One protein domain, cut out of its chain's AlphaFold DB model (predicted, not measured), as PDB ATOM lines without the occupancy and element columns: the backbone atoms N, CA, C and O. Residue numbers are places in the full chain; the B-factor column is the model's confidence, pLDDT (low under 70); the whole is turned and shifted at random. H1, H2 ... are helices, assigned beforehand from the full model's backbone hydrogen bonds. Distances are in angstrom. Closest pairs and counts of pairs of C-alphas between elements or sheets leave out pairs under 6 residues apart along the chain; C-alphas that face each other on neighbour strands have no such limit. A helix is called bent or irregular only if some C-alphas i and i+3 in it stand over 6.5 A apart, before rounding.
ATOM      1  N   VAL A 111     -48.875  99.897 -16.862       44.03
ATOM      2  CA  VAL A 111     -47.524  99.407 -17.139       44.03
ATOM      3  C   VAL A 111     -46.931  98.759 -15.891       44.03
ATOM      4  O   VAL A 111     -46.419  97.652 -15.982       44.03
ATOM      5  N   THR A 112     -47.051  99.356 -14.705       50.00
ATOM      6  CA  THR A 112     -46.507  98.769 -13.465       50.00
ATOM      7  C   THR A 112     -47.237  97.492 -13.043       50.00
ATOM      8  O   THR A 112     -46.581  96.522 -12.679       50.00
ATOM      9  N   LEU A 113     -48.566  97.411 -13.136       46.06
ATOM     10  CA  LEU A 113     -49.289  96.195 -12.730       46.06
ATOM     11  C   LEU A 113     -49.168  95.057 -13.758       46.06
ATOM     12  O   LEU A 113     -48.935  93.910 -13.367       46.06
ATOM     13  N   GLN A 114     -49.245  95.350 -15.062       47.50
ATOM     14  CA  GLN A 114     -49.128  94.319 -16.102       47.50
ATOM     15  C   GLN A 114     -47.686  93.843 -16.317       47.50
ATOM     16  O   GLN A 114     -47.466  92.669 -16.619       47.50
ATOM     17  N   THR A 115     -46.670  94.694 -16.121       53.28
ATOM     18  CA  THR A 115     -45.267  94.250 -16.242       53.28
ATOM     19  C   THR A 115     -44.864  93.292 -15.123       53.28
ATOM     20  O   THR A 115     -44.082  92.370 -15.383       53.28
ATOM     21  N   ASN A 116     -45.457  93.448 -13.934       61.22
ATOM     22  CA  ASN A 116     -45.177  92.638 -12.755       61.22
ATOM     23  C   ASN A 116     -45.765  91.227 -12.817       61.22
ATOM     24  O   ASN A 116     -45.134  90.307 -12.306       61.22
ATOM     25  N   LEU A 117     -46.919  91.007 -13.457       64.94
ATOM     26  CA  LEU A 117     -47.565  89.686 -13.433       64.94
ATOM     27  C   LEU A 117     -46.695  88.582 -14.074       64.94
ATOM     28  O   LEU A 117     -46.417  87.594 -13.397       64.94
ATOM     29  N   PRO A 118     -46.134  88.740 -15.289       66.31
ATOM     30  CA  PRO A 118     -45.293  87.692 -15.869       66.31
ATOM     31  C   PRO A 118     -43.923  87.568 -15.184       66.31
ATOM     32  O   PRO A 118     -43.304  86.508 -15.241       66.31
ATOM     33  N   LEU A 119     -43.438  88.630 -14.521       67.75
ATOM     34  CA  LEU A 119     -42.230  88.554 -13.689       67.75
ATOM     35  C   LEU A 119     -42.494  87.745 -12.417       67.75
ATOM     36  O   LEU A 119     -41.703  86.872 -12.083       67.75
ATOM     37  N   ARG A 120     -43.637  87.966 -11.761       69.00
ATOM     38  CA  ARG A 120     -44.091  87.175 -10.611       69.00
ATOM     39  C   ARG A 120     -44.310  85.711 -10.981       69.00
ATOM     40  O   ARG A 120     -43.905  84.842 -10.222       69.00
ATOM     41  N   LEU A 121     -44.868  85.433 -12.159       73.12
ATOM     42  CA  LEU A 121     -44.994  84.064 -12.675       73.12
ATOM     43  C   LEU A 121     -43.625  83.435 -12.972       73.12
ATOM     44  O   LEU A 121     -43.391  82.281 -12.626       73.12
ATOM     45  N   SER A 122     -42.689  84.208 -13.535       73.81
ATOM     46  CA  SER A 122     -41.315  83.737 -13.765       73.81
ATOM     47  C   SER A 122     -40.571  83.467 -12.447       73.81
ATOM     48  O   SER A 122     -39.795  82.519 -12.379       73.81
ATOM     49  N   LEU A 123     -40.836  84.251 -11.395       77.62
ATOM     50  CA  LEU A 123     -40.323  84.031 -10.038       77.62
ATOM     51  C   LEU A 123     -40.960  82.826  -9.346       77.62
ATOM     52  O   LEU A 123     -40.260  82.106  -8.648       77.62
ATOM     53  N   ALA A 124     -42.257  82.581  -9.545       77.75
ATOM     54  CA  ALA A 124     -42.959  81.456  -8.925       77.75
ATOM     55  C   ALA A 124     -42.363  80.094  -9.329       77.75
ATOM     56  O   ALA A 124     -42.479  79.121  -8.588       77.75
ATOM     57  N   GLY A 125     -41.700  80.026 -10.488       80.88
ATOM     58  CA  GLY A 125     -40.976  78.839 -10.945       80.88
ATOM     59  C   GLY A 125     -39.527  78.722 -10.450       80.88
ATOM     60  O   GLY A 125     -38.887  77.698 -10.726       80.88
ATOM     61  N   LEU A 126     -38.988  79.744  -9.771       88.81
ATOM     62  CA  LEU A 126     -37.615  79.752  -9.267       88.81
ATOM     63  C   LEU A 126     -37.550  79.197  -7.841       88.81
ATOM     64  O   LEU A 126     -38.260  79.689  -6.965       88.81
ATOM     65  N   PRO A 127     -36.679  78.210  -7.574       92.94
ATOM     66  CA  PRO A 127     -36.439  77.757  -6.211       92.94
ATOM     67  C   PRO A 127     -35.805  78.870  -5.376       92.94
ATOM     68  O   PRO A 127     -35.010  79.675  -5.878       92.94
ATOM     69  N   HIS A 128     -36.142  78.890  -4.089       93.88
ATOM     70  CA  HIS A 128     -35.562  79.836  -3.143       93.88
ATOM     71  C   HIS A 128     -34.062  79.533  -2.954       93.88
ATOM     72  O   HIS A 128     -33.691  78.357  -2.916       93.88
ATOM     73  N   PRO A 129     -33.182  80.537  -2.771       93.94
ATOM     74  CA  PRO A 129     -31.743  80.304  -2.625       93.94
ATOM     75  C   PRO A 129     -31.353  79.319  -1.513       93.94
ATOM     76  O   PRO A 129     -30.347  78.627  -1.643       93.94
ATOM     77  N   SER A 130     -32.149  79.210  -0.443       93.56
ATOM     78  CA  SER A 130     -31.924  78.213   0.616       93.56
ATOM     79  C   SER A 130     -32.104  76.773   0.125       93.56
ATOM     80  O   SER A 130     -31.321  75.915   0.501       93.56
ATOM     81  N   GLN A 131     -33.069  76.517  -0.764       93.31
ATOM     82  CA  GLN A 131     -33.301  75.186  -1.349       93.31
ATOM     83  C   GLN A 131     -32.139  74.762  -2.248       93.31
ATOM     84  O   GLN A 131     -31.848  73.582  -2.399       93.31
ATOM     85  N   LEU A 132     -31.454  75.742  -2.842       92.62
ATOM     86  CA  LEU A 132     -30.304  75.503  -3.700       92.62
ATOM     87  C   LEU A 132     -29.097  74.945  -2.925       92.62
ATOM     88  O   LEU A 132     -28.255  74.282  -3.527       92.62
ATOM     89  N   GLN A 133     -29.011  75.219  -1.615       91.56
ATOM     90  CA  GLN A 133     -27.945  74.722  -0.734       91.56
ATOM     91  C   GLN A 133     -28.106  73.233  -0.417       91.56
ATOM     92  O   GLN A 133     -27.109  72.546  -0.205       91.56
ATOM     93  N   ASP A 134     -29.344  72.736  -0.435       95.19
ATOM     94  CA  ASP A 134     -29.660  71.326  -0.189       95.19
ATOM     95  C   ASP A 134     -29.356  70.443  -1.411       95.19
ATOM     96  O   ASP A 134     -29.298  69.215  -1.316       95.19
ATOM     97  N   TRP A 135     -29.163  71.050  -2.584       95.56
ATOM     98  CA  TRP A 135     -28.898  70.331  -3.823       95.56
ATOM     99  C   TRP A 135     -27.408  70.123  -4.053       95.56
ATOM    100  O   TRP A 135     -26.590  71.030  -3.896       95.56
ATOM    101  N   ALA A 136     -27.052  68.931  -4.534       95.31
ATOM    102  CA  ALA A 136     -25.686  68.663  -4.955       95.31
ATOM    103  C   ALA A 136     -25.269  69.653  -6.056       95.31
ATOM    104  O   ALA A 136     -25.995  69.875  -7.032       95.31
ATOM    105  N   TYR A 137     -24.090  70.252  -5.905       93.06
ATOM    106  CA  TYR A 137     -23.584  71.234  -6.856       93.06
ATOM    107  C   TYR A 137     -23.482  70.632  -8.271       93.06
ATOM    108  O   TYR A 137     -22.961  69.533  -8.455       93.06
ATOM    109  N   LYS A 138     -24.004  71.353  -9.275       89.38
ATOM    110  CA  LYS A 138     -24.148  70.905 -10.679       89.38
ATOM    111  C   LYS A 138     -25.047  69.678 -10.902       89.38
ATOM    112  O   LYS A 138     -24.994  69.114 -12.003       89.38
ATOM    113  N   SER A 139     -25.882  69.298  -9.933       93.25
ATOM    114  CA  SER A 139     -26.993  68.356 -10.138       93.25
ATOM    115  C   SER A 139     -27.959  68.841 -11.223       93.25
ATOM    116  O   SER A 139     -27.907  69.995 -11.668       93.25
ATOM    117  N   SER A 140     -28.832  67.953 -11.691       91.19
ATOM    118  CA  SER A 140     -29.798  68.283 -12.743       91.19
ATOM    119  C   SER A 140     -30.769  69.389 -12.312       91.19
ATOM    120  O   SER A 140     -31.061  70.305 -13.079       91.19
ATOM    121  N   GLU A 141     -31.167  69.353 -11.047       93.19
ATOM    122  CA  GLU A 141     -32.055  70.267 -10.349       93.19
ATOM    123  C   GLU A 141     -31.409  71.648 -10.234       93.19
ATOM    124  O   GLU A 141     -31.996  72.657 -10.632       93.19
ATOM    125  N   TRP A 142     -30.145  71.676  -9.802       92.81
ATOM    126  CA  TRP A 142     -29.348  72.894  -9.722       92.81
ATOM    127  C   TRP A 142     -29.208  73.571 -11.093       92.81
ATOM    128  O   TRP A 142     -29.457  74.769 -11.232       92.81
ATOM    129  N   ARG A 143     -28.875  72.806 -12.144       88.19
ATOM    130  CA  ARG A 143     -28.744  73.353 -13.508       88.19
ATOM    131  C   ARG A 143     -30.070  73.894 -14.024       88.19
ATOM    132  O   ARG A 143     -30.095  74.963 -14.633       88.19
ATOM    133  N   LEU A 144     -31.167  73.181 -13.775       87.19
ATOM    134  CA  LEU A 144     -32.497  73.608 -14.196       87.19
ATOM    135  C   LEU A 144     -32.896  74.931 -13.532       87.19
ATOM    136  O   LEU A 144     -33.447  75.805 -14.201       87.19
ATOM    137  N   ALA A 145     -32.573  75.112 -12.252       89.75
ATOM    138  CA  ALA A 145     -32.811  76.368 -11.550       89.75
ATOM    139  C   ALA A 145     -32.037  77.539 -12.159       89.75
ATOM    140  O   ALA A 145     -32.619  78.596 -12.399       89.75
ATOM    141  N   PHE A 146     -30.762  77.339 -12.504       87.50
ATOM    142  CA  PHE A 146     -29.981  78.355 -13.212       87.50
ATOM    143  C   PHE A 146     -30.564  78.681 -14.586       87.50
ATOM    144  O   PHE A 146     -30.692  79.851 -14.934       87.50
ATOM    145  N   ILE A 147     -30.977  77.673 -15.358       83.69
ATOM    146  CA  ILE A 147     -31.623  77.891 -16.661       83.69
ATOM    147  C   ILE A 147     -32.888  78.743 -16.499       83.69
ATOM    148  O   ILE A 147     -33.090  79.699 -17.250       83.69
ATOM    149  N   ARG A 148     -33.729  78.436 -15.503       85.25
ATOM    150  CA  ARG A 148     -34.928  79.230 -15.198       85.25
ATOM    151  C   ARG A 148     -34.569  80.661 -14.800       85.25
ATOM    152  O   ARG A 148     -35.211  81.590 -15.287       85.25
ATOM    153  N   LEU A 149     -33.530  80.847 -13.983       87.50
ATOM    154  CA  LEU A 149     -33.066  82.171 -13.568       87.50
ATOM    155  C   LEU A 149     -32.641  82.997 -14.783       87.50
ATOM    156  O   LEU A 149     -33.113  84.114 -14.968       87.50
ATOM    157  N   TYR A 150     -31.823  82.430 -15.667       83.31
ATOM    158  CA  TYR A 150     -31.391  83.118 -16.879       83.31
ATOM    159  C   TYR A 150     -32.542  83.430 -17.837       83.31
ATOM    160  O   TYR A 150     -32.554  84.507 -18.431       83.31
ATOM    161  N   ARG A 151     -33.550  82.555 -17.949       79.69
ATOM    162  CA  ARG A 151     -34.782  82.871 -18.692       79.69
ATOM    163  C   ARG A 151     -35.520  84.061 -18.080       79.69
ATOM    164  O   ARG A 151     -35.950  84.945 -18.820       79.69
ATOM    165  N   ALA A 152     -35.633  84.124 -16.752       81.25
ATOM    166  CA  ALA A 152     -36.234  85.267 -16.066       81.25
ATOM    167  C   ALA A 152     -35.436  86.561 -16.308       81.25
ATOM    168  O   ALA A 152     -36.024  87.597 -16.623       81.25
ATOM    169  N   ILE A 153     -34.101  86.490 -16.257       80.62
ATOM    170  CA  ILE A 153     -33.204  87.613 -16.562       80.62
ATOM    171  C   ILE A 153     -33.407  88.085 -18.006       80.62
ATOM    172  O   ILE A 153     -33.585  89.281 -18.227       80.62
ATOM    173  N   LEU A 154     -33.439  87.181 -18.989       75.12
ATOM    174  CA  LEU A 154     -33.700  87.538 -20.389       75.12
ATOM    175  C   LEU A 154     -35.055  88.233 -20.546       75.12
ATOM    176  O   LEU A 154     -35.129  89.320 -21.112       75.12
ATOM    177  N   ARG A 155     -36.125  87.664 -19.976       74.00
ATOM    178  CA  ARG A 155     -37.472  88.263 -20.020       74.00
ATOM    179  C   ARG A 155     -37.495  89.673 -19.437       74.00
ATOM    180  O   ARG A 155     -38.161  90.552 -19.983       74.00
ATOM    181  N   LEU A 156     -36.760  89.896 -18.349       70.81
ATOM    182  CA  LEU A 156     -36.651  91.204 -17.719       70.81
ATOM    183  C   LEU A 156     -35.988  92.232 -18.648       70.81
ATOM    184  O   LEU A 156     -36.510  93.335 -18.825       70.81
ATOM    185  N   HIS A 157     -34.873  91.860 -19.274       65.38
ATOM    186  CA  HIS A 157     -34.144  92.750 -20.180       65.38
ATOM    187  C   HIS A 157     -34.939  93.022 -21.466       65.38
ATOM    188  O   HIS A 157     -34.911  94.142 -21.974       65.38
ATOM    189  N   ASN A 158     -35.739  92.059 -21.930       64.00
ATOM    190  CA  ASN A 158     -36.613  92.226 -23.094       64.00
ATOM    191  C   ASN A 158     -37.775  93.188 -22.806       64.00
ATOM    192  O   ASN A 158     -38.153  93.986 -23.662       64.00
ATOM    193  N   LYS A 159     -38.320  93.178 -21.584       54.47
ATOM    194  CA  LYS A 159     -39.416  94.078 -21.189       54.47
ATOM    195  C   LYS A 159     -38.986  95.524 -20.946       54.47
ATOM    196  O   LYS A 159     -39.737  96.433 -21.292       54.47
ATOM    197  N   ALA A 160     -37.796  95.758 -20.394       47.88
ATOM    198  CA  ALA A 160     -37.265  97.118 -20.248       47.88
ATOM    199  C   ALA A 160     -37.107  97.820 -21.617       47.88
ATOM    200  O   ALA A 160     -37.319  99.028 -21.738       47.88
ATOM    201  N   VAL A 161     -36.832  97.050 -22.676       44.50
ATOM    202  CA  VAL A 161     -36.840  97.531 -24.066       44.50
ATOM    203  C   VAL A 161     -38.271  97.693 -24.601       44.50
ATOM    204  O   VAL A 161     -38.565  98.702 -25.239       44.50
ATOM    205  N   ALA A 162     -39.197  96.789 -24.267       39.12
ATOM    206  CA  ALA A 162     -40.604  96.867 -24.684       39.12
ATOM    207  C   ALA A 162     -41.332  98.142 -24.207       39.12
ATOM    208  O   ALA A 162     -42.061  98.765 -24.977       39.12
ATOM    209  N   VAL A 163     -41.089  98.590 -22.967       41.72
ATOM    210  CA  VAL A 163     -41.651  99.857 -22.444       41.72
ATOM    211  C   VAL A 163     -41.098 101.074 -23.205       41.72
ATOM    212  O   VAL A 163     -41.786 102.082 -23.343       41.72
ATOM    213  N   SER A 164     -39.894 100.960 -23.775       38.28
ATOM    214  CA  SER A 164     -39.273 102.003 -24.604       38.28
ATOM    215  C   SER A 164     -39.872 102.084 -26.017       38.28
ATOM    216  O   SER A 164     -39.744 103.110 -26.680       38.28
ATOM    217  N   LEU A 165     -40.514 101.011 -26.491       33.53
ATOM    218  CA  LEU A 165     -41.144 100.941 -27.813       33.53
ATOM    219  C   LEU A 165     -42.618 101.355 -27.780       33.53
ATOM    220  O   LEU A 165     -43.100 101.941 -28.748       33.53
ATOM    221  N   HIS A 166     -43.325 101.133 -26.667       37.22
ATOM    222  CA  HIS A 166     -44.704 101.611 -26.526       37.22
ATOM    223  C   HIS A 166     -44.813 103.138 -26.470       37.22
ATOM    224  O   HIS A 166     -45.795 103.693 -26.947       37.22
ATOM    225  N   THR A 167     -43.791 103.833 -25.971       43.09
ATOM    226  CA  THR A 167     -43.707 105.299 -26.051       43.09
ATOM    227  C   THR A 167     -43.342 105.808 -27.446       43.09
ATOM    228  O   THR A 167     -43.619 106.963 -27.754       43.09
ATOM    229  N   ALA A 168     -42.761 104.965 -28.308       35.34
ATOM    230  CA  ALA A 168     -42.412 105.314 -29.686       35.34
ATOM    231  C   ALA A 168     -43.525 104.997 -30.701       35.34
ATOM    232  O   ALA A 168     -43.505 105.514 -31.818       35.34
ATOM    233  N   ARG A 169     -44.500 104.158 -30.333       40.06
ATOM    234  CA  ARG A 169     -45.564 103.698 -31.226       40.06
ATOM    235  C   ARG A 169     -46.895 104.329 -30.825       40.06
ATOM    236  O   ARG A 169     -47.649 103.765 -30.042       40.06
ATOM    237  N   GLU A 219     -45.492  78.777 -26.067       47.78
ATOM    238  CA  GLU A 219     -45.507  79.359 -27.422       47.78
ATOM    239  C   GLU A 219     -45.830  80.859 -27.420       47.78
ATOM    240  O   GLU A 219     -45.182  81.630 -28.129       47.78
ATOM    241  N   ALA A 220     -46.778  81.302 -26.589       47.88
ATOM    242  CA  ALA A 220     -47.075  82.720 -26.398       47.88
ATOM    243  C   ALA A 220     -45.900  83.465 -25.734       47.88
ATOM    244  O   ALA A 220     -45.599  84.609 -26.091       47.88
ATOM    245  N   GLU A 221     -45.201  82.815 -24.798       47.91
ATOM    246  CA  GLU A 221     -43.975  83.335 -24.189       47.91
ATOM    247  C   GLU A 221     -42.827  83.445 -25.208       47.91
ATOM    248  O   GLU A 221     -42.129  84.464 -25.220       47.91
ATOM    249  N   ASP A 222     -42.662  82.459 -26.094       46.38
ATOM    250  CA  ASP A 222     -41.683  82.486 -27.186       46.38
ATOM    251  C   ASP A 222     -42.017  83.561 -28.230       46.38
ATOM    252  O   ASP A 222     -41.118  84.262 -28.706       46.38
ATOM    253  N   TYR A 223     -43.298  83.780 -28.536       45.56
ATOM    254  CA  TYR A 223     -43.735  84.872 -29.409       45.56
ATOM    255  C   TYR A 223     -43.421  86.247 -28.791       45.56
ATOM    256  O   TYR A 223     -42.827  87.109 -29.439       45.56
ATOM    257  N   LEU A 224     -43.720  86.458 -27.506       45.03
ATOM    258  CA  LEU A 224     -43.385  87.702 -26.799       45.03
ATOM    259  C   LEU A 224     -41.870  87.960 -26.740       45.03
ATOM    260  O   LEU A 224     -41.427  89.100 -26.892       45.03
ATOM    261  N   LEU A 225     -41.056  86.917 -26.563       47.38
ATOM    262  CA  LEU A 225     -39.592  87.020 -26.563       47.38
ATOM    263  C   LEU A 225     -39.025  87.355 -27.951       47.38
ATOM    264  O   LEU A 225     -38.050  88.106 -28.047       47.38
ATOM    265  N   ARG A 226     -39.645  86.837 -29.017       46.38
ATOM    266  CA  ARG A 226     -39.170  86.950 -30.404       46.38
ATOM    267  C   ARG A 226     -39.464  88.303 -31.057       46.38
ATOM    268  O   ARG A 226     -38.709  88.701 -31.941       46.38
ATOM    269  N   TYR A 227     -40.489  89.032 -30.606       42.81
ATOM    270  CA  TYR A 227     -40.941  90.277 -31.254       42.81
ATOM    271  C   TYR A 227     -40.656  91.582 -30.483       42.81
ATOM    272  O   TYR A 227     -40.977  92.657 -30.984       42.81
ATOM    273  N   LEU A 228     -40.030  91.532 -29.299       50.28
ATOM    274  CA  LEU A 228     -39.797  92.725 -28.457       50.28
ATOM    275  C   LEU A 228     -38.355  93.252 -28.440       50.28
ATOM    276  O   LEU A 228     -38.099  94.336 -27.918       50.28
ATOM    277  N   LEU A 229     -37.415  92.510 -29.019       50.75
ATOM    278  CA  LEU A 229     -36.014  92.908 -29.132       50.75
ATOM    279  C   LEU A 229     -35.603  92.988 -30.599       50.75
ATOM    280  O   LEU A 229     -36.039  92.165 -31.405       50.75
ATOM    281  N   THR A 230     -34.699  93.912 -30.937       58.50
ATOM    282  CA  THR A 230     -34.048  93.849 -32.253       58.50
ATOM    283  C   THR A 230     -33.228  92.555 -32.355       58.50
ATOM    284  O   THR A 230     -32.713  92.085 -31.335       58.50
ATOM    285  N   PRO A 231     -33.049  91.975 -33.555       65.06
ATOM    286  CA  PRO A 231     -32.224  90.776 -33.732       65.06
ATOM    287  C   PRO A 231     -30.825  90.914 -33.108       65.06
ATOM    288  O   PRO A 231     -30.309  89.978 -32.509       65.06
ATOM    289  N   GLU A 232     -30.254  92.116 -33.160       63.34
ATOM    290  CA  GLU A 232     -28.954  92.459 -32.575       63.34
ATOM    291  C   GLU A 232     -28.967  92.417 -31.036       63.34
ATOM    292  O   GLU A 232     -28.015  91.948 -30.414       63.34
ATOM    293  N   GLN A 233     -30.049  92.878 -30.399       57.56
ATOM    294  CA  GLN A 233     -30.221  92.808 -28.945       57.56
ATOM    295  C   GLN A 233     -30.517  91.385 -28.475       57.56
ATOM    296  O   GLN A 233     -30.041  90.995 -27.412       57.56
ATOM    297  N   GLN A 234     -31.266  90.608 -29.263       61.28
ATOM    298  CA  GLN A 234     -31.477  89.184 -29.000       61.28
ATOM    299  C   GLN A 234     -30.153  88.440 -29.073       61.28
ATOM    300  O   GLN A 234     -29.814  87.710 -28.150       61.28
ATOM    301  N   GLU A 235     -29.369  88.663 -30.128       66.94
ATOM    302  CA  GLU A 235     -28.059  88.039 -30.273       66.94
ATOM    303  C   GLU A 235     -27.132  88.442 -29.120       66.94
ATOM    304  O   GLU A 235     -26.492  87.581 -28.518       66.94
ATOM    305  N   PHE A 236     -27.099  89.724 -28.747       64.62
ATOM    306  CA  PHE A 236     -26.299  90.190 -27.616       64.62
ATOM    307  C   PHE A 236     -26.756  89.581 -26.287       64.62
ATOM    308  O   PHE A 236     -25.924  89.064 -25.545       64.62
ATOM    309  N   GLY A 237     -28.058  89.609 -25.991       65.25
ATOM    310  CA  GLY A 237     -28.633  89.028 -24.778       65.25
ATOM    311  C   GLY A 237     -28.372  87.527 -24.699       65.25
ATOM    312  O   GLY A 237     -27.904  87.043 -23.672       65.25
ATOM    313  N   ASN A 238     -28.556  86.811 -25.806       65.56
ATOM    314  CA  ASN A 238     -28.276  85.384 -25.909       65.56
ATOM    315  C   ASN A 238     -26.786  85.088 -25.722       65.56
ATOM    316  O   ASN A 238     -26.443  84.184 -24.970       65.56
ATOM    317  N   ARG A 239     -25.883  85.861 -26.341       72.88
ATOM    318  CA  ARG A 239     -24.427  85.686 -26.183       72.88
ATOM    319  C   ARG A 239     -23.955  86.038 -24.778       72.88
ATOM    320  O   ARG A 239     -23.100  85.337 -24.242       72.88
ATOM    321  N   PHE A 240     -24.510  87.086 -24.176       71.00
ATOM    322  CA  PHE A 240     -24.214  87.484 -22.804       71.00
ATOM    323  C   PHE A 240     -24.676  86.413 -21.818       71.00
ATOM    324  O   PHE A 240     -23.879  85.936 -21.020       71.00
ATOM    325  N   VAL A 241     -25.935  85.985 -21.917       70.88
ATOM    326  CA  VAL A 241     -26.496  84.956 -21.041       70.88
ATOM    327  C   VAL A 241     -25.808  83.619 -21.239       70.88
ATOM    328  O   VAL A 241     -25.496  82.969 -20.253       70.88
ATOM    329  N   PHE A 242     -25.494  83.234 -22.475       69.44
ATOM    330  CA  PHE A 242     -24.724  82.023 -22.741       69.44
ATOM    331  C   PHE A 242     -23.316  82.102 -22.138       69.44
ATOM    332  O   PHE A 242     -22.894  81.181 -21.443       69.44
ATOM    333  N   GLY A 243     -22.606  83.215 -22.345       77.25
ATOM    334  CA  GLY A 243     -21.256  83.410 -21.819       77.25
ATOM    335  C   GLY A 243     -21.212  83.455 -20.292       77.25
ATOM    336  O   GLY A 243     -20.346  82.833 -19.682       77.25
ATOM    337  N   GLU A 244     -22.160  84.146 -19.663       77.12
ATOM    338  CA  GLU A 244     -22.277  84.189 -18.206       77.12
ATOM    339  C   GLU A 244     -22.742  82.849 -17.637       77.12
ATOM    340  O   GLU A 244     -22.163  82.391 -16.657       77.12
ATOM    341  N   PHE A 245     -23.707  82.168 -18.262       75.81
ATOM    342  CA  PHE A 245     -24.114  80.821 -17.853       75.81
ATOM    343  C   PHE A 245     -22.926  79.861 -17.887       75.81
ATOM    344  O   PHE A 245     -22.701  79.130 -16.927       75.81
ATOM    345  N   GLN A 246     -22.119  79.910 -18.947       79.50
ATOM    346  CA  GLN A 246     -20.925  79.082 -19.062       79.50
ATOM    347  C   GLN A 246     -19.898  79.411 -17.968       79.50
ATOM    348  O   GLN A 246     -19.406  78.505 -17.303       79.50
ATOM    349  N   ARG A 247     -19.665  80.696 -17.673       82.25
ATOM    350  CA  ARG A 247     -18.808  81.108 -16.547       82.25
ATOM    351  C   ARG A 247     -19.317  80.603 -15.199       82.25
ATOM    352  O   ARG A 247     -18.504  80.216 -14.373       82.25
ATOM    353  N   HIS A 248     -20.630  80.565 -14.972       78.62
ATOM    354  CA  HIS A 248     -21.214  80.034 -13.734       78.62
ATOM    355  C   HIS A 248     -21.187  78.504 -13.672       78.62
ATOM    356  O   HIS A 248     -21.070  77.933 -12.587       78.62
ATOM    357  N   MET A 249     -21.242  77.838 -14.827       77.44
ATOM    358  CA  MET A 249     -20.990  76.402 -14.935       77.44
ATOM    359  C   MET A 249     -19.532  76.047 -14.633       77.44
ATOM    360  O   MET A 249     -19.281  74.932 -14.181       77.44
ATOM    361  N   ASP A 250     -18.599  76.974 -14.834       86.75
ATOM    362  CA  ASP A 250     -17.176  76.802 -14.522       86.75
ATOM    363  C   ASP A 250     -16.774  77.387 -13.154       86.75
ATOM    364  O   ASP A 250     -15.694  77.079 -12.649       86.75
ATOM    365  N   ALA A 251     -17.636  78.204 -12.542       88.25
ATOM    366  CA  ALA A 251     -17.412  78.818 -11.237       88.25
ATOM    367  C   ALA A 251     -17.371  77.781 -10.104       88.25
ATOM    368  O   ALA A 251     -17.736  76.619 -10.264       88.25
ATOM    369  N   ASP A 252     -16.932  78.202  -8.924       92.38
ATOM    370  CA  ASP A 252     -17.071  77.423  -7.701       92.38
ATOM    371  C   ASP A 252     -18.507  77.500  -7.151       92.38
ATOM    372  O   ASP A 252     -19.272  78.428  -7.436       92.38
ATOM    373  N   ALA A 253     -18.876  76.515  -6.329       90.81
ATOM    374  CA  ALA A 253     -20.220  76.407  -5.765       90.81
ATOM    375  C   ALA A 253     -20.626  77.643  -4.944       90.81
ATOM    376  O   ALA A 253     -21.790  78.051  -4.978       90.81
ATOM    377  N   VAL A 254     -19.672  78.258  -4.237       92.69
ATOM    378  CA  VAL A 254     -19.923  79.433  -3.393       92.69
ATOM    379  C   VAL A 254     -20.255  80.638  -4.266       92.69
ATOM    380  O   VAL A 254     -21.319  81.234  -4.091       92.69
ATOM    381  N   SER A 255     -19.413  80.953  -5.255       90.19
ATOM    382  CA  SER A 255     -19.668  82.062  -6.184       90.19
ATOM    383  C   SER A 255     -20.993  81.908  -6.926       90.19
ATOM    384  O   SER A 255     -21.764  82.865  -7.021       90.19
ATOM    385  N   ALA A 256     -21.302  80.702  -7.407       90.00
ATOM    386  CA  ALA A 256     -22.547  80.461  -8.121       90.00
ATOM    387  C   ALA A 256     -23.776  80.636  -7.208       90.00
ATOM    388  O   ALA A 256     -24.765  81.246  -7.610       90.00
ATOM    389  N   THR A 257     -23.701  80.190  -5.951       91.62
ATOM    390  CA  THR A 257     -24.789  80.374  -4.975       91.62
ATOM    391  C   THR A 257     -25.007  81.851  -4.638       91.62
ATOM    392  O   THR A 257     -26.150  82.309  -4.620       91.62
ATOM    393  N   ILE A 258     -23.927  82.618  -4.437       90.62
ATOM    394  CA  ILE A 258     -24.000  84.071  -4.197       90.62
ATOM    395  C   ILE A 258     -24.656  84.774  -5.385       90.62
ATOM    396  O   ILE A 258     -25.547  85.604  -5.203       90.62
ATOM    397  N   PHE A 259     -24.244  84.422  -6.605       90.56
ATOM    398  CA  PHE A 259     -24.833  84.972  -7.819       90.56
ATOM    399  C   PHE A 259     -26.333  84.683  -7.891       90.56
ATOM    400  O   PHE A 259     -27.120  85.619  -8.050       90.56
ATOM    401  N   TYR A 260     -26.732  83.419  -7.724       92.44
ATOM    402  CA  TYR A 260     -28.135  83.011  -7.775       92.44
ATOM    403  C   TYR A 260     -28.979  83.792  -6.764       92.44
ATOM    404  O   TYR A 260     -30.000  84.366  -7.137       92.44
ATOM    405  N   ALA A 261     -28.524  83.877  -5.509       91.88
ATOM    406  CA  ALA A 261     -29.209  84.624  -4.458       91.88
ATOM    407  C   ALA A 261     -29.355  86.114  -4.813       91.88
ATOM    408  O   ALA A 261     -30.455  86.655  -4.762       91.88
ATOM    409  N   SER A 262     -28.272  86.752  -5.269       88.06
ATOM    410  CA  SER A 262     -28.285  88.177  -5.627       88.06
ATOM    411  C   SER A 262     -29.260  88.509  -6.762       88.06
ATOM    412  O   SER A 262     -29.938  89.536  -6.720       88.06
ATOM    413  N   TRP A 263     -29.373  87.631  -7.761       88.75
ATOM    414  CA  TRP A 263     -30.311  87.813  -8.865       88.75
ATOM    415  C   TRP A 263     -31.739  87.475  -8.469       88.75
ATOM    416  O   TRP A 263     -32.656  88.163  -8.909       88.75
ATOM    417  N   TYR A 264     -31.936  86.457  -7.635       89.88
ATOM    418  CA  TYR A 264     -33.246  86.139  -7.084       89.88
ATOM    419  C   TYR A 264     -33.818  87.344  -6.325       89.88
ATOM    420  O   TYR A 264     -34.927  87.788  -6.629       89.88
ATOM    421  N   ASP A 265     -33.027  87.942  -5.429       85.31
ATOM    422  CA  ASP A 265     -33.415  89.133  -4.670       85.31
ATOM    423  C   ASP A 265     -33.693  90.328  -5.586       85.31
ATOM    424  O   ASP A 265     -34.684  91.036  -5.410       85.31
ATOM    425  N   TYR A 266     -32.859  90.528  -6.611       82.12
ATOM    426  CA  TYR A 266     -33.063  91.592  -7.591       82.12
ATOM    427  C   TYR A 266     -34.377  91.429  -8.363       82.12
ATOM    428  O   TYR A 266     -35.148  92.382  -8.495       82.12
ATOM    429  N   VAL A 267     -34.677  90.225  -8.858       80.75
ATOM    430  CA  VAL A 267     -35.924  89.973  -9.592       80.75
ATOM    431  C   VAL A 267     -37.131  90.093  -8.655       80.75
ATOM    432  O   VAL A 267     -38.147  90.664  -9.053       80.75
ATOM    433  N   LEU A 268     -37.017  89.637  -7.402       81.94
ATOM    434  CA  LEU A 268     -38.056  89.789  -6.378       81.94
ATOM    435  C   LEU A 268     -38.349  91.262  -6.075       81.94
ATOM    436  O   LEU A 268     -39.509  91.672  -6.028       81.94
ATOM    437  N   GLN A 269     -37.298  92.063  -5.928       77.81
ATOM    438  CA  GLN A 269     -37.392  93.501  -5.729       77.81
ATOM    439  C   GLN A 269     -38.093  94.194  -6.911       77.81
ATOM    440  O   GLN A 269     -38.930  95.079  -6.725       77.81
ATOM    441  N   LEU A 270     -37.785  93.787  -8.139       74.31
ATOM    442  CA  LEU A 270     -38.462  94.332  -9.311       74.31
ATOM    443  C   LEU A 270     -39.939  93.930  -9.349       74.31
ATOM    444  O   LEU A 270     -40.791  94.774  -9.613       74.31
ATOM    445  N   ALA A 271     -40.251  92.674  -9.026       70.31
ATOM    446  CA  ALA A 271     -41.615  92.150  -9.011       70.31
ATOM    447  C   ALA A 271     -42.501  92.742  -7.898       70.31
ATOM    448  O   ALA A 271     -43.737  92.749  -8.012       70.31
ATOM    449  N   SER A 272     -41.901  93.234  -6.811       71.00
ATOM    450  CA  SER A 272     -42.603  93.993  -5.770       71.00
ATOM    451  C   SER A 272     -42.889  95.441  -6.185       71.00
ATOM    452  O   SER A 272     -43.611  96.143  -5.481       71.00
ATOM    453  N   GLY A 273     -42.388  95.880  -7.346       66.31
ATOM    454  CA  GLY A 273     -42.498  97.259  -7.817       66.31
ATOM    455  C   GLY A 273     -41.522  98.213  -7.125       66.31
ATOM    456  O   GLY A 273     -41.600  99.421  -7.336       66.31
ATOM    457  N   VAL A 274     -40.588  97.694  -6.321       64.50
ATOM    458  CA  VAL A 274     -39.557  98.487  -5.648       64.50
ATOM    459  C   VAL A 274     -38.406  98.704  -6.629       64.50
ATOM    460  O   VAL A 274     -37.372  98.049  -6.585       64.50
ATOM    461  N   THR A 275     -38.576  99.633  -7.569       57.59
ATOM    462  CA  THR A 275     -37.581  99.890  -8.629       57.59
ATOM    463  C   THR A 275     -36.275 100.497  -8.116       57.59
ATOM    464  O   THR A 275     -35.265 100.472  -8.815       57.59
ATOM    465  N   SER A 276     -36.273 101.037  -6.898       57.94
ATOM    466  CA  SER A 276     -35.093 101.583  -6.236       57.94
ATOM    467  C   SER A 276     -34.796 100.776  -4.986       57.94
ATOM    468  O   SER A 276     -35.600 100.745  -4.055       57.94
TER     469      SER A 276
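AT A GLANCE: This is residues 111 to 169 and 219 to 276 of the 315 residues of the protein "Succinate dehydrogenase assembly factor 3" of Leptomonas seymouri (UniProt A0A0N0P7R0). A long helix, H3, runs through the middle of an elongated helical body; H1 and H6 pack on it to make a three-helix bundle, and H5 packs on H3 on the side away from H1. The short H2 packs on H6, and H4 is near H3 on the side away from H6. The printed part has 117 residues with six named helices, H1 to H6 in chain order, and no named strand; the class is all helix. It is compact, with a radius of gyration of the C-alphas of 14.9 A and spans of 48 by 29 by 28 A.

IN THESE COORDINATES: H3, residues 140 to 166, is 39.0 A long, from C-alpha 140 at (-29.798, 68.283, -12.743). H1 is residues 111 to 124, 20.3 A, from (-47.524, 99.407, -17.139); it is irregular, but only just, with C-alphas 115 and 118 6.6 A apart. H2 is residues 129 to 133, H4 219 to 227, H5 231 to 250, 28.1 A, and H6 253 to 271, 26.8 A, ending at (-41.615, 92.150, -9.011).

HOW THE PARTS SIT: H3 touches H1 at a shallow tilt of 9 degrees, opposite ways; the closest C-alphas, Ser 122 and Ala 152, are 5.8 A apart. Residues 146 to 154 of H3 touch H5, closest C-alphas Tyr 150 and Val 241 at 6.7 A. H6 touches H2, closest C-alphas Pro 129 and Ala 261 at 5.3 A. H1 and H5 are apart. Every O i to N i+4 pair is within hydrogen-bond range in H4, H5 and H6; H1 has 6 of 10, H3 21 of 23, and H2 0 of 1 but 2 of 2 O i to N i+3 pairs.

THE WHOLE: The C-alphas farthest apart, Ala 136 and Arg 169, are 48.1 A apart. Residues 170 to 218 are not printed; C-alphas 169 and 219 are 24.6 A apart across the cut. Of the links printed whole, none is long. Mean pLDDT of the printed part is 71.9; H4 has 46.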